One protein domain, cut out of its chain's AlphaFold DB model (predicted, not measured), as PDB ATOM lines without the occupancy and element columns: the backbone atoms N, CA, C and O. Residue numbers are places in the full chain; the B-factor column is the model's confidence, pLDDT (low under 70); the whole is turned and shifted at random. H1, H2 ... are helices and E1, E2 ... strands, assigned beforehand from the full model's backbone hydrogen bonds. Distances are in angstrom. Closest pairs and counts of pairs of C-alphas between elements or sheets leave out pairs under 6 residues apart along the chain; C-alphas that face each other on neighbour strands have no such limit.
ATOM      1  N   PRO A  11      44.688 -13.844 111.143       50.56
ATOM      2  CA  PRO A  11      45.263 -14.247 112.441       50.56
ATOM      3  C   PRO A  11      44.282 -14.284 113.626       50.56
ATOM      4  O   PRO A  11      44.678 -14.498 114.774       50.56
ATOM      5  N   LYS A  12      43.007 -13.977 113.374       51.62
ATOM      6  CA  LYS A  12      41.890 -14.016 114.314       51.62
ATOM      7  C   LYS A  12      41.160 -15.361 114.328       51.62
ATOM      8  O   LYS A  12      40.437 -15.616 115.293       51.62
ATOM      9  N   ILE A  13      41.334 -16.220 113.319       54.44
ATOM     10  CA  ILE A  13      40.750 -17.568 113.305       54.44
ATOM     11  C   ILE A  13      41.655 -18.488 114.127       54.44
ATOM     12  O   ILE A  13      42.423 -19.304 113.633       54.44
ATOM     13  N   ASN A  14      41.609 -18.304 115.442       59.69
ATOM     14  CA  ASN A  14      42.295 -19.176 116.384       59.69
ATOM     15  C   ASN A  14      41.703 -20.595 116.270       59.69
ATOM     16  O   ASN A  14      40.508 -20.750 116.024       59.69
ATOM     17  N   GLU A  15      42.467 -21.639 116.597       58.38
ATOM     18  CA  GLU A  15      41.930 -23.005 116.754       58.38
ATOM     19  C   GLU A  15      40.719 -23.055 117.708       58.38
ATOM     20  O   GLU A  15      39.838 -23.899 117.580       58.38
ATOM     21  N   SER A  16      40.670 -22.163 118.703       64.31
ATOM     22  CA  SER A  16      39.512 -21.986 119.585       64.31
ATOM     23  C   SER A  16      38.372 -21.200 118.937       64.31
ATOM     24  O   SER A  16      37.224 -21.448 119.277       64.31
ATOM     25  N   ALA A  17      38.659 -20.302 117.993       70.81
ATOM     26  CA  ALA A  17      37.662 -19.541 117.245       70.81
ATOM     27  C   ALA A  17      36.908 -20.414 116.233       70.81
ATOM     28  O   ALA A  17      35.717 -20.208 116.046       70.81
ATOM     29  N   ALA A  18      37.562 -21.425 115.649       72.62
ATOM     30  CA  ALA A  18      36.909 -22.381 114.748       72.62
ATOM     31  C   ALA A  18      35.780 -23.174 115.436       72.62
ATOM     32  O   ALA A  18      34.775 -23.493 114.810       72.62
ATOM     33  N   LEU A  19      35.927 -23.455 116.736       73.19
ATOM     34  CA  LEU A  19      34.862 -24.059 117.542       73.19
ATOM     35  C   LEU A  19      33.976 -23.005 118.212       73.19
ATOM     36  O   LEU A  19      32.788 -23.234 118.373       73.19
ATOM     37  N   ALA A  20      34.507 -21.836 118.579       76.81
ATOM     38  CA  ALA A  20      33.688 -20.764 119.143       76.81
ATOM     39  C   ALA A  20      32.699 -20.191 118.120       76.81
ATOM     40  O   ALA A  20      31.631 -19.741 118.509       76.81
ATOM     41  N   SER A  21      33.001 -20.268 116.821       79.31
ATOM     42  CA  SER A  21      32.063 -19.898 115.760       79.31
ATOM     43  C   SER A  21      30.835 -20.811 115.711       79.31
ATOM     44  O   SER A  21      29.891 -20.513 114.985       79.31
ATOM     45  N   LEU A  22      30.833 -21.953 116.419       80.38
ATOM     46  CA  LEU A  22      29.672 -22.852 116.518       80.38
ATOM     47  C   LEU A  22      28.562 -22.257 117.387       80.38
ATOM     48  O   LEU A  22      27.419 -22.716 117.342       80.38
ATOM     49  N   MET A  23      28.911 -21.241 118.168       87.25
ATOM     50  CA  MET A  23      28.146 -20.752 119.292       87.25
ATOM     51  C   MET A  23      27.949 -19.247 119.193       87.25
ATOM     52  O   MET A  23      28.887 -18.486 118.963       87.25
ATOM     53  N   ILE A  24      26.725 -18.819 119.458       87.38
ATOM     54  CA  ILE A  24      26.374 -17.420 119.650       87.38
ATOM     55  C   ILE A  24      26.218 -17.215 121.158       87.38
ATOM     56  O   ILE A  24      25.438 -17.910 121.805       87.38
ATOM     57  N   VAL A  25      26.999 -16.306 121.746       88.38
ATOM     58  CA  VAL A  25      26.879 -15.960 123.171       88.38
ATOM     59  C   VAL A  25      25.930 -14.779 123.297       88.38
ATOM     60  O   VAL A  25      26.231 -13.693 122.803       88.38
ATOM     61  N   VAL A  26      24.810 -14.982 123.982       88.19
ATOM     62  CA  VAL A  26      23.813 -13.942 124.249       88.19
ATOM     63  C   VAL A  26      23.875 -13.584 125.731       88.19
ATOM     64  O   VAL A  26      23.763 -14.456 126.592       88.19
ATOM     65  N   THR A  27      24.076 -12.301 126.038       91.75
ATOM     66  CA  THR A  27      24.037 -11.795 127.420       91.75
ATOM     67  C   THR A  27      22.641 -11.244 127.693       91.75
ATOM     68  O   THR A  27      22.176 -10.389 126.945       91.75
ATOM     69  N   LEU A  28      21.970 -11.752 128.726       90.25
ATOM     70  CA  LEU A  28      20.658 -11.279 129.174       90.25
ATOM     71  C   LEU A  28      20.800 -10.075 130.115       90.25
ATOM     72  O   LEU A  28      21.864  -9.867 130.700       90.25
ATOM     73  N   GLU A  29      19.716  -9.321 130.304       90.44
ATOM     74  CA  GLU A  29      19.672  -8.126 131.168       90.44
ATOM     75  C   GLU A  29      20.061  -8.425 132.627       90.44
ATOM     76  O   GLU A  29      20.691  -7.610 133.292       90.44
ATOM     77  N   GLU A  30      19.798  -9.646 133.093       93.69
ATOM     78  CA  GLU A  30      20.167 -10.144 134.426       93.69
ATOM     79  C   GLU A  30      21.668 -10.476 134.572       93.69
ATOM     80  O   GLU A  30      22.101 -11.011 135.593       93.69
ATOM     81  N   GLY A  31      22.475 -10.258 133.529       92.06
ATOM     82  CA  GLY A  31      23.882 -10.661 133.481       92.06
ATOM     83  C   GLY A  31      24.099 -12.166 133.279       92.06
ATOM     84  O   GLY A  31      25.241 -12.629 133.254       92.06
ATOM     85  N   GLN A  32      23.029 -12.947 133.102       91.75
ATOM     86  CA  GLN A  32      23.129 -14.357 132.729       91.75
ATOM     87  C   GLN A  32      23.567 -14.498 131.264       91.75
ATOM     88  O   GLN A  32      23.045 -13.821 130.379       91.75
ATOM     89  N   GLN A  33      24.498 -15.414 130.994       91.38
ATOM     90  CA  GLN A  33      24.909 -15.762 129.631       91.38
ATOM     91  C   GLN A  33      24.182 -17.018 129.154       91.38
ATOM     92  O   GLN A  33      24.117 -18.019 129.871       91.38
ATOM     93  N   ARG A  34      23.664 -16.968 127.926       93.12
ATOM     94  CA  ARG A  34      23.118 -18.117 127.202       93.12
ATOM     95  C   ARG A  34      23.929 -18.393 125.945       93.12
ATOM     96  O   ARG A  34      24.591 -17.508 125.403       93.12
ATOM     97  N   PHE A  35      23.897 -19.650 125.529       94.62
ATOM     98  CA  PHE A  35      24.642 -20.154 124.389       94.62
ATOM     99  C   PHE A  35      23.664 -20.693 123.357       94.62
ATOM    100  O   PHE A  35      22.974 -21.677 123.621       94.62
ATOM    101  N   ASP A  36      23.641 -20.071 122.189       93.94
ATOM    102  CA  ASP A  36      22.723 -20.419 121.117       93.94
ATOM    103  C   ASP A  36      23.485 -21.129 119.994       93.94
ATOM    104  O   ASP A  36      24.622 -20.775 119.657       93.94
ATOM    105  N   CYS A  37      22.870 -22.160 119.416       95.69
ATOM    106  CA  CYS A  37      23.427 -22.863 118.266       95.69
ATOM    107  C   CYS A  37      23.429 -21.949 117.036       95.69
ATOM    108  O   CYS A  37      22.418 -21.339 116.704       95.69
ATOM    109  N   SER A  38      24.556 -21.870 116.327       94.75
ATOM    110  CA  SER A  38      24.657 -21.057 115.103       94.75
ATOM    111  C   SER A  38      23.820 -21.575 113.926       94.75
ATOM    112  O   SER A  38      23.535 -20.795 113.026       94.75
ATOM    113  N   LEU A  39      23.432 -22.857 113.929       95.31
ATOM    114  CA  LEU A  39      22.697 -23.489 112.825       95.31
ATOM    115  C   LEU A  39      21.188 -23.541 113.073       95.31
ATOM    116  O   LEU A  39      20.412 -23.132 112.219       95.31
ATOM    117  N   CYS A  40      20.766 -24.031 114.240       97.25
ATOM    118  CA  CYS A  40      19.344 -24.188 114.567       97.25
ATOM    119  C   CYS A  40      18.830 -23.204 115.628       97.25
ATOM    120  O   CYS A  40      17.672 -23.291 116.022       97.25
ATOM    121  N   HIS A  41      19.685 -22.314 116.149       95.75
ATOM    122  CA  HIS A  41      19.338 -21.325 117.182       95.75
ATOM    123  C   HIS A  41      18.731 -21.901 118.475       95.75
ATOM    124  O   HIS A  41      18.162 -21.169 119.286       95.75
ATOM    125  N   SER A  42      18.912 -23.204 118.720       96.69
ATOM    126  CA  SER A  42      18.564 -23.831 119.996       96.69
ATOM    127  C   SER A  42      19.388 -23.223 121.128       96.69
ATOM    128  O   SER A  42      20.603 -23.053 120.996       96.69
ATOM    129  N   ARG A  43      18.721 -22.897 122.241       96.38
ATOM    130  CA  ARG A  43      19.306 -22.163 123.370       96.38
ATOM    131  C   ARG A  43      19.723 -23.097 124.496       96.38
ATOM    132  O   ARG A  43      18.960 -23.972 124.904       96.38
ATOM    133  N   TYR A  44      20.891 -22.850 125.077       96.00
ATOM    134  CA  TYR A  44      21.454 -23.653 126.159       96.00
ATOM    135  C   TYR A  44      21.971 -22.779 127.301       96.00
ATOM    136  O   TYR A  44      22.547 -21.711 127.099       96.00
ATOM    137  N   LYS A  45      21.813 -23.276 128.533       94.38
ATOM    138  CA  LYS A  45      22.347 -22.630 129.744       94.38
ATOM    139  C   LYS A  45      23.864 -22.801 129.886       94.38
ATOM    140  O   LYS A  45      24.530 -21.978 130.504       94.38
ATOM    141  N   HIS A  46      24.414 -23.881 129.334       92.88
ATOM    142  CA  HIS A  46      25.818 -24.250 129.498       92.88
ATOM    143  C   HIS A  46      26.480 -24.559 128.158       92.88
ATOM    144  O   HIS A  46      25.886 -25.197 127.288       92.88
ATOM    145  N   HIS A  47      27.753 -24.177 128.042       90.38
ATOM    146  CA  HIS A  47      28.585 -24.442 126.868       90.38
ATOM    147  C   HIS A  47      28.660 -25.941 126.530       90.38
ATOM    148  O   HIS A  47      28.566 -26.324 125.369       90.38
ATOM    149  N   SER A  48      28.801 -26.811 127.537       92.62
ATOM    150  CA  SER A  48      28.873 -28.268 127.350       92.62
ATOM    151  C   SER A  48      27.593 -28.856 126.751       92.62
ATOM    152  O   SER A  48      27.668 -29.749 125.907       92.62
ATOM    153  N   SER A  49      26.425 -28.339 127.144       96.00
ATOM    154  CA  SER A  49      25.128 -28.763 126.613       96.00
ATOM    155  C   SER A  49      24.982 -28.406 125.135       96.00
ATOM    156  O   SER A  49      24.600 -29.273 124.350       96.00
ATOM    157  N   LEU A  50      25.360 -27.181 124.751       95.06
ATOM    158  CA  LEU A  50      25.381 -26.766 123.348       95.06
ATOM    159  C   LEU A  50      26.349 -27.631 122.532       95.06
ATOM    160  O   LEU A  50      26.003 -28.084 121.447       95.06
ATOM    161  N   PHE A  51      27.545 -27.899 123.058       93.44
ATOM    162  CA  PHE A  51      28.548 -28.701 122.355       93.44
ATOM    163  C   PHE A  51      28.072 -30.133 122.093       93.44
ATOM    164  O   PHE A  51      28.277 -30.671 121.006       93.44
ATOM    165  N   ARG A  52      27.407 -30.747 123.083       96.25
ATOM    166  CA  ARG A  52      26.808 -32.078 122.934       96.25
ATOM    167  C   ARG A  52      25.703 -32.070 121.882       96.25
ATOM    168  O   ARG A  52      25.694 -32.958 121.040       96.25
ATOM    169  N   HIS A  53      24.828 -31.063 121.916       97.38
ATOM    170  CA  HIS A  53      23.801 -30.877 120.895       97.38
ATOM    171  C   HIS A  53      24.416 -30.733 119.503       97.38
ATOM    172  O   HIS A  53      23.991 -31.423 118.586       97.38
ATOM    173  N   PHE A  54      25.433 -29.886 119.350       95.38
ATOM    174  CA  PHE A  54      26.055 -29.654 118.054       95.38
ATOM    175  C   PHE A  54      26.656 -30.950 117.496       95.38
ATOM    176  O   PHE A  54      26.434 -31.285 116.340       95.38
ATOM    177  N   LYS A  55      27.330 -31.740 118.342       96.06
ATOM    178  CA  LYS A  55      27.881 -33.041 117.945       96.06
ATOM    179  C   LYS A  55      26.804 -34.044 117.504       96.06
ATOM    180  O   LYS A  55      27.061 -34.822 116.594       96.06
ATOM    181  N   SER A  56      25.634 -34.060 118.150       98.06
ATOM    182  CA  SER A  56      24.569 -35.027 117.843       98.06
ATOM    183  C   SER A  56      23.628 -34.583 116.720       98.06
ATOM    184  O   SER A  56      23.190 -35.416 115.941       98.06
ATOM    185  N   ALA A  57      23.286 -33.295 116.653       98.06
ATOM    186  CA  ALA A  57      22.300 -32.750 115.715       98.06
ATOM    187  C   ALA A  57      22.930 -32.191 114.428       98.06
ATOM    188  O   ALA A  57      22.255 -32.109 113.408       98.06
ATOM    189  N   HIS A  58      24.212 -31.814 114.472       97.12
ATOM    190  CA  HIS A  58      24.954 -31.184 113.374       97.12
ATOM    191  C   HIS A  58      26.298 -31.898 113.163       97.12
ATOM    192  O   HIS A  58      27.376 -31.302 113.236       97.12
ATOM    193  N   HIS A  59      26.237 -33.224 112.992       96.25
ATOM    194  CA  HIS A  59      27.420 -34.089 112.944       96.25
ATOM    195  C   HIS A  59      28.387 -33.696 111.821       96.25
ATOM    196  O   HIS A  59      29.589 -33.577 112.049       96.25
ATOM    197  N   LYS A  60      27.861 -33.441 110.621       96.50
ATOM    198  CA  LYS A  60      28.672 -33.118 109.445       96.50
ATOM    199  C   LYS A  60      29.427 -31.802 109.632       96.50
ATOM    200  O   LYS A  60      30.642 -31.742 109.467       96.50
ATOM    201  N   GLU A  61      28.732 -30.758 110.067       94.94
ATOM    202  CA  GLU A  61      29.322 -29.443 110.310       94.94
ATOM    203  C   GLU A  61      30.309 -29.481 111.482       94.94
ATOM    204  O   GLU A  61      31.284 -28.727 111.514       94.94
ATOM    205  N   TYR A  62      30.075 -30.363 112.457       94.19
ATOM    206  CA  TYR A  62      30.997 -30.579 113.562       94.19
ATOM    207  C   TYR A  62      32.323 -31.146 113.054       94.19
ATOM    208  O   TYR A  62      33.383 -30.596 113.370       94.19
ATOM    209  N   GLU A  63      32.268 -32.203 112.245       94.69
ATOM    210  CA  GLU A  63      33.449 -32.831 111.654       94.69
ATOM    211  C   GLU A  63      34.224 -31.865 110.763       94.69
ATOM    212  O   GLU A  63      35.440 -31.749 110.915       94.69
ATOM    213  N   GLU A  64      33.539 -31.096 109.914       93.38
ATOM    214  CA  GLU A  64      34.172 -30.088 109.055       93.38
ATOM    215  C   GLU A  64      34.964 -29.056 109.874       93.38
ATOM    216  O   GLU A  64      36.118 -28.739 109.561       93.38
ATOM    217  N   ARG A  65      34.396 -28.556 110.980       88.88
ATOM    218  CA  ARG A  65      35.097 -27.583 111.834       88.88
ATOM    219  C   ARG A  65      36.219 -28.208 112.653       88.88
ATOM    220  O   ARG A  65      37.239 -27.550 112.886       88.88
ATOM    221  N   VAL A  66      36.073 -29.461 113.080       89.81
ATOM    222  CA  VAL A  66      37.160 -30.212 113.725       89.81
ATOM    223  C   VAL A  66      38.304 -30.446 112.736       89.81
ATOM    224  O   VAL A  66      39.456 -30.185 113.084       89.81
ATOM    225  N   ALA A  67      38.007 -30.836 111.498       91.31
ATOM    226  CA  ALA A  67      38.995 -31.015 110.438       91.31
ATOM    227  C   ALA A  67      39.732 -29.704 110.131       91.31
ATOM    228  O   ALA A  67      40.964 -29.681 110.077       91.31
ATOM    229  N   LEU A  68      39.008 -28.581 110.040       88.06
ATOM    230  CA  LEU A  68      39.613 -27.258 109.870       88.06
ATOM    231  C   LEU A  68      40.575 -26.919 111.018       88.06
ATOM    232  O   LEU A  68      41.674 -26.418 110.786       88.06
ATOM    233  N   ARG A  69      40.197 -27.230 112.262       86.62
ATOM    234  CA  ARG A  69      41.059 -27.028 113.433       86.62
ATOM    235  C   ARG A  69      42.344 -27.851 113.350       86.62
ATOM    236  O   ARG A  69      43.413 -27.329 113.661       86.62
ATOM    237  N   VAL A  70      42.240 -29.118 112.947       88.69
ATOM    238  CA  VAL A  70      43.399 -30.005 112.763       88.69
ATOM    239  C   VAL A  70      44.314 -29.460 111.669       88.69
ATOM    240  O   VAL A  70      45.522 -29.372 111.888       88.69
ATOM    241  N   LYS A  71      43.750 -29.000 110.546       89.12
ATOM    242  CA  LYS A  71      44.502 -28.383 109.447       89.12
ATOM    243  C   LYS A  71      45.261 -27.131 109.894       89.12
ATOM    244  O   LYS A  71      46.463 -27.045 109.669       89.12
ATOM    245  N   LEU A  72      44.591 -26.202 110.584       85.25
ATOM    246  CA  LEU A  72      45.220 -24.979 111.105       85.25
ATOM    247  C   LEU A  72      46.347 -25.289 112.098       85.25
ATOM    248  O   LEU A  72      47.391 -24.636 112.088       85.25
ATOM    249  N   LYS A  73      46.156 -26.303 112.948       86.94
ATOM    250  CA  LYS A  73      47.186 -26.755 113.885       86.94
ATOM    251  C   LYS A  73      48.395 -27.341 113.150       86.94
ATOM    252  O   LYS A  73      49.523 -26.984 113.474       86.94
ATOM    253  N   ALA A  74      48.167 -28.191 112.150       89.94
ATOM    254  CA  ALA A  74      49.232 -28.783 111.345       89.94
ATOM    255  C   ALA A  74      50.029 -27.718 110.574       89.94
ATOM    256  O   ALA A  74      51.256 -27.749 110.576       89.94
ATOM    257  N   GLU A  75      49.352 -26.733 109.979       88.94
ATOM    258  CA  GLU A  75      50.001 -25.613 109.285       88.94
ATOM    259  C   GLU A  75      50.869 -24.780 110.236       88.94
ATOM    260  O   GLU A  75      52.012 -24.440 109.913       88.94
ATOM    261  N   ARG A  76      50.366 -24.507 111.446       85.94
ATOM    262  CA  ARG A  76      51.139 -23.834 112.493       85.94
ATOM    263  C   ARG A  76      52.384 -24.630 112.871       85.94
ATOM    264  O   ARG A  76      53.469 -24.060 112.955       85.94
ATOM    265  N   ASP A  77      52.229 -25.923 113.126       87.88
ATOM    266  CA  ASP A  77      53.333 -26.779 113.550       87.88
ATOM    267  C   ASP A  77      54.377 -26.915 112.411       87.88
ATOM    268  O   ASP A  77      55.583 -26.859 112.663       87.88
ATOM    269  N   ALA A  78      53.939 -26.924 111.145       92.06
ATOM    270  CA  ALA A  78      54.813 -26.860 109.972       92.06
ATOM    271  C   ALA A  78      55.568 -25.522 109.853       92.06
ATOM    272  O   ALA A  78      56.756 -25.513 109.530       92.06
ATOM    273  N   ALA A  79      54.927 -24.382 110.131       88.44
ATOM    274  CA  ALA A  79      55.605 -23.080 110.164       88.44
ATOM    275  C   ALA A  79      56.691 -23.034 111.254       88.44
ATOM    276  O   ALA A  79      57.813 -22.603 110.994       88.44
ATOM    277  N   ILE A  80      56.388 -23.571 112.443       88.75
ATOM    278  CA  ILE A  80      57.357 -23.699 113.540       88.75
ATOM    279  C   ILE A  80      58.550 -24.563 113.110       88.75
ATOM    280  O   ILE A  80      59.692 -24.176 113.345       88.75
ATOM    281  N   SER A  81      58.306 -25.694 112.436       94.44
ATOM    282  CA  SER A  81      59.378 -26.587 111.968       94.44
ATOM    283  C   SER A  81      60.304 -25.943 110.927       94.44
ATOM    284  O   SER A  81      61.495 -26.237 110.903       94.44
ATOM    285  N   ARG A  82      59.787 -25.007 110.118       94.75
ATOM    286  CA  ARG A  82      60.571 -24.223 109.149       94.75
ATOM    287  C   ARG A  82      61.369 -23.080 109.788       94.75
ATOM    288  O   ARG A  82      62.066 -22.362 109.078       94.75
TER     289      ARG A  82
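AT A GLANCE: This is residues 11 to 82 of the 242 residues of the protein "C2H2-type domain-containing protein" of Lepeophtheirus salmonis (UniProt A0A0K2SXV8). A small head is made by the two-stranded hairpin of E1 and E2 with the helix H2 packed on it, mainly beside E2; from the end of H2 the chain turns sharply and the long helix H3 runs away from the head as an arm. The short helix H1 lies side by side with residues 65 to 73 of H3, and residues 74 to 82 stick out beyond it. The printed part has 72 residues with three named helices and two named strands, in the order H1, E1, E2, H2, H3; the sheet, E1 - E2, is antiparallel, and the class is mostly helix. The whole is loose, with a radius of gyration of the C-alphas of 14.5 A, and elongated, spanning 49 by 26 by 16 A.

HOW THE PARTS SIT: Look first at E1, residues 23 to 27, and E2, residues 33 to 37, a hairpin of antiparallel neighbours with 150 degrees between their directions. The C-alphas of residues 25 and 35 face each other at 4.9 A; N 24 and O 36 are within hydrogen-bond range at 2.9 A, as are N 34 and O 26 at 2.8 A. Beyond the named strands, residues 35 to 36 of E2 make a short antiparallel pairing with residues 43 to 44. Next find H2, residues 47 to 57: its closest C-alphas to E2 are those of His 47 and Phe 35, 6.3 A apart, and to E1 those of Leu 50 and Met 23, 7.8 A apart. H3, residues 59 to 81, is close to H2 but not clearly touching, at a steep tilt of 66 degrees, opposite ways; the C-alphas of Lys 55 and Tyr 62 are the closest, 5.9 A apart. H1, residues 15 to 20, touches H3 at a shallow tilt of 22 degrees, opposite ways, closest at the C-alphas of Glu 15 and Arg 69, 5.3 A apart. H3 is apart from both E1 and E2, and H1 is apart from H2. In H2 and H3 every O i to N i+4 pair is within hydrogen-bond range; in H1, 1 of 2 is.

IN THESE COORDINATES: Find C-alpha 23 at (28.146, -20.752, 119.292), where E1 begins and runs 12.8 A to Thr 27; E2 runs 13.5 A from Gln 33 to Cys 37. H2 covers 15.3 A from His 47 to Ala 57. H3 starts at C-alpha 59, (27.420, -34.089, 112.944), and reaches C-alpha 81 at (59.378, -26.587, 111.968), 32.8 A away. H1, from Glu 15 to Ala 20, is 8.9 A long.

THE WHOLE: The C-alphas of Glu 30 and Arg 82 are the two farthest apart, 49.7 A. The printed part has no cut; no link is long, and E2 to H2, with 9 residues, is short but not tight. The mean pLDDT of the printed part is 88.1, and residues 11 to 16 are under 70.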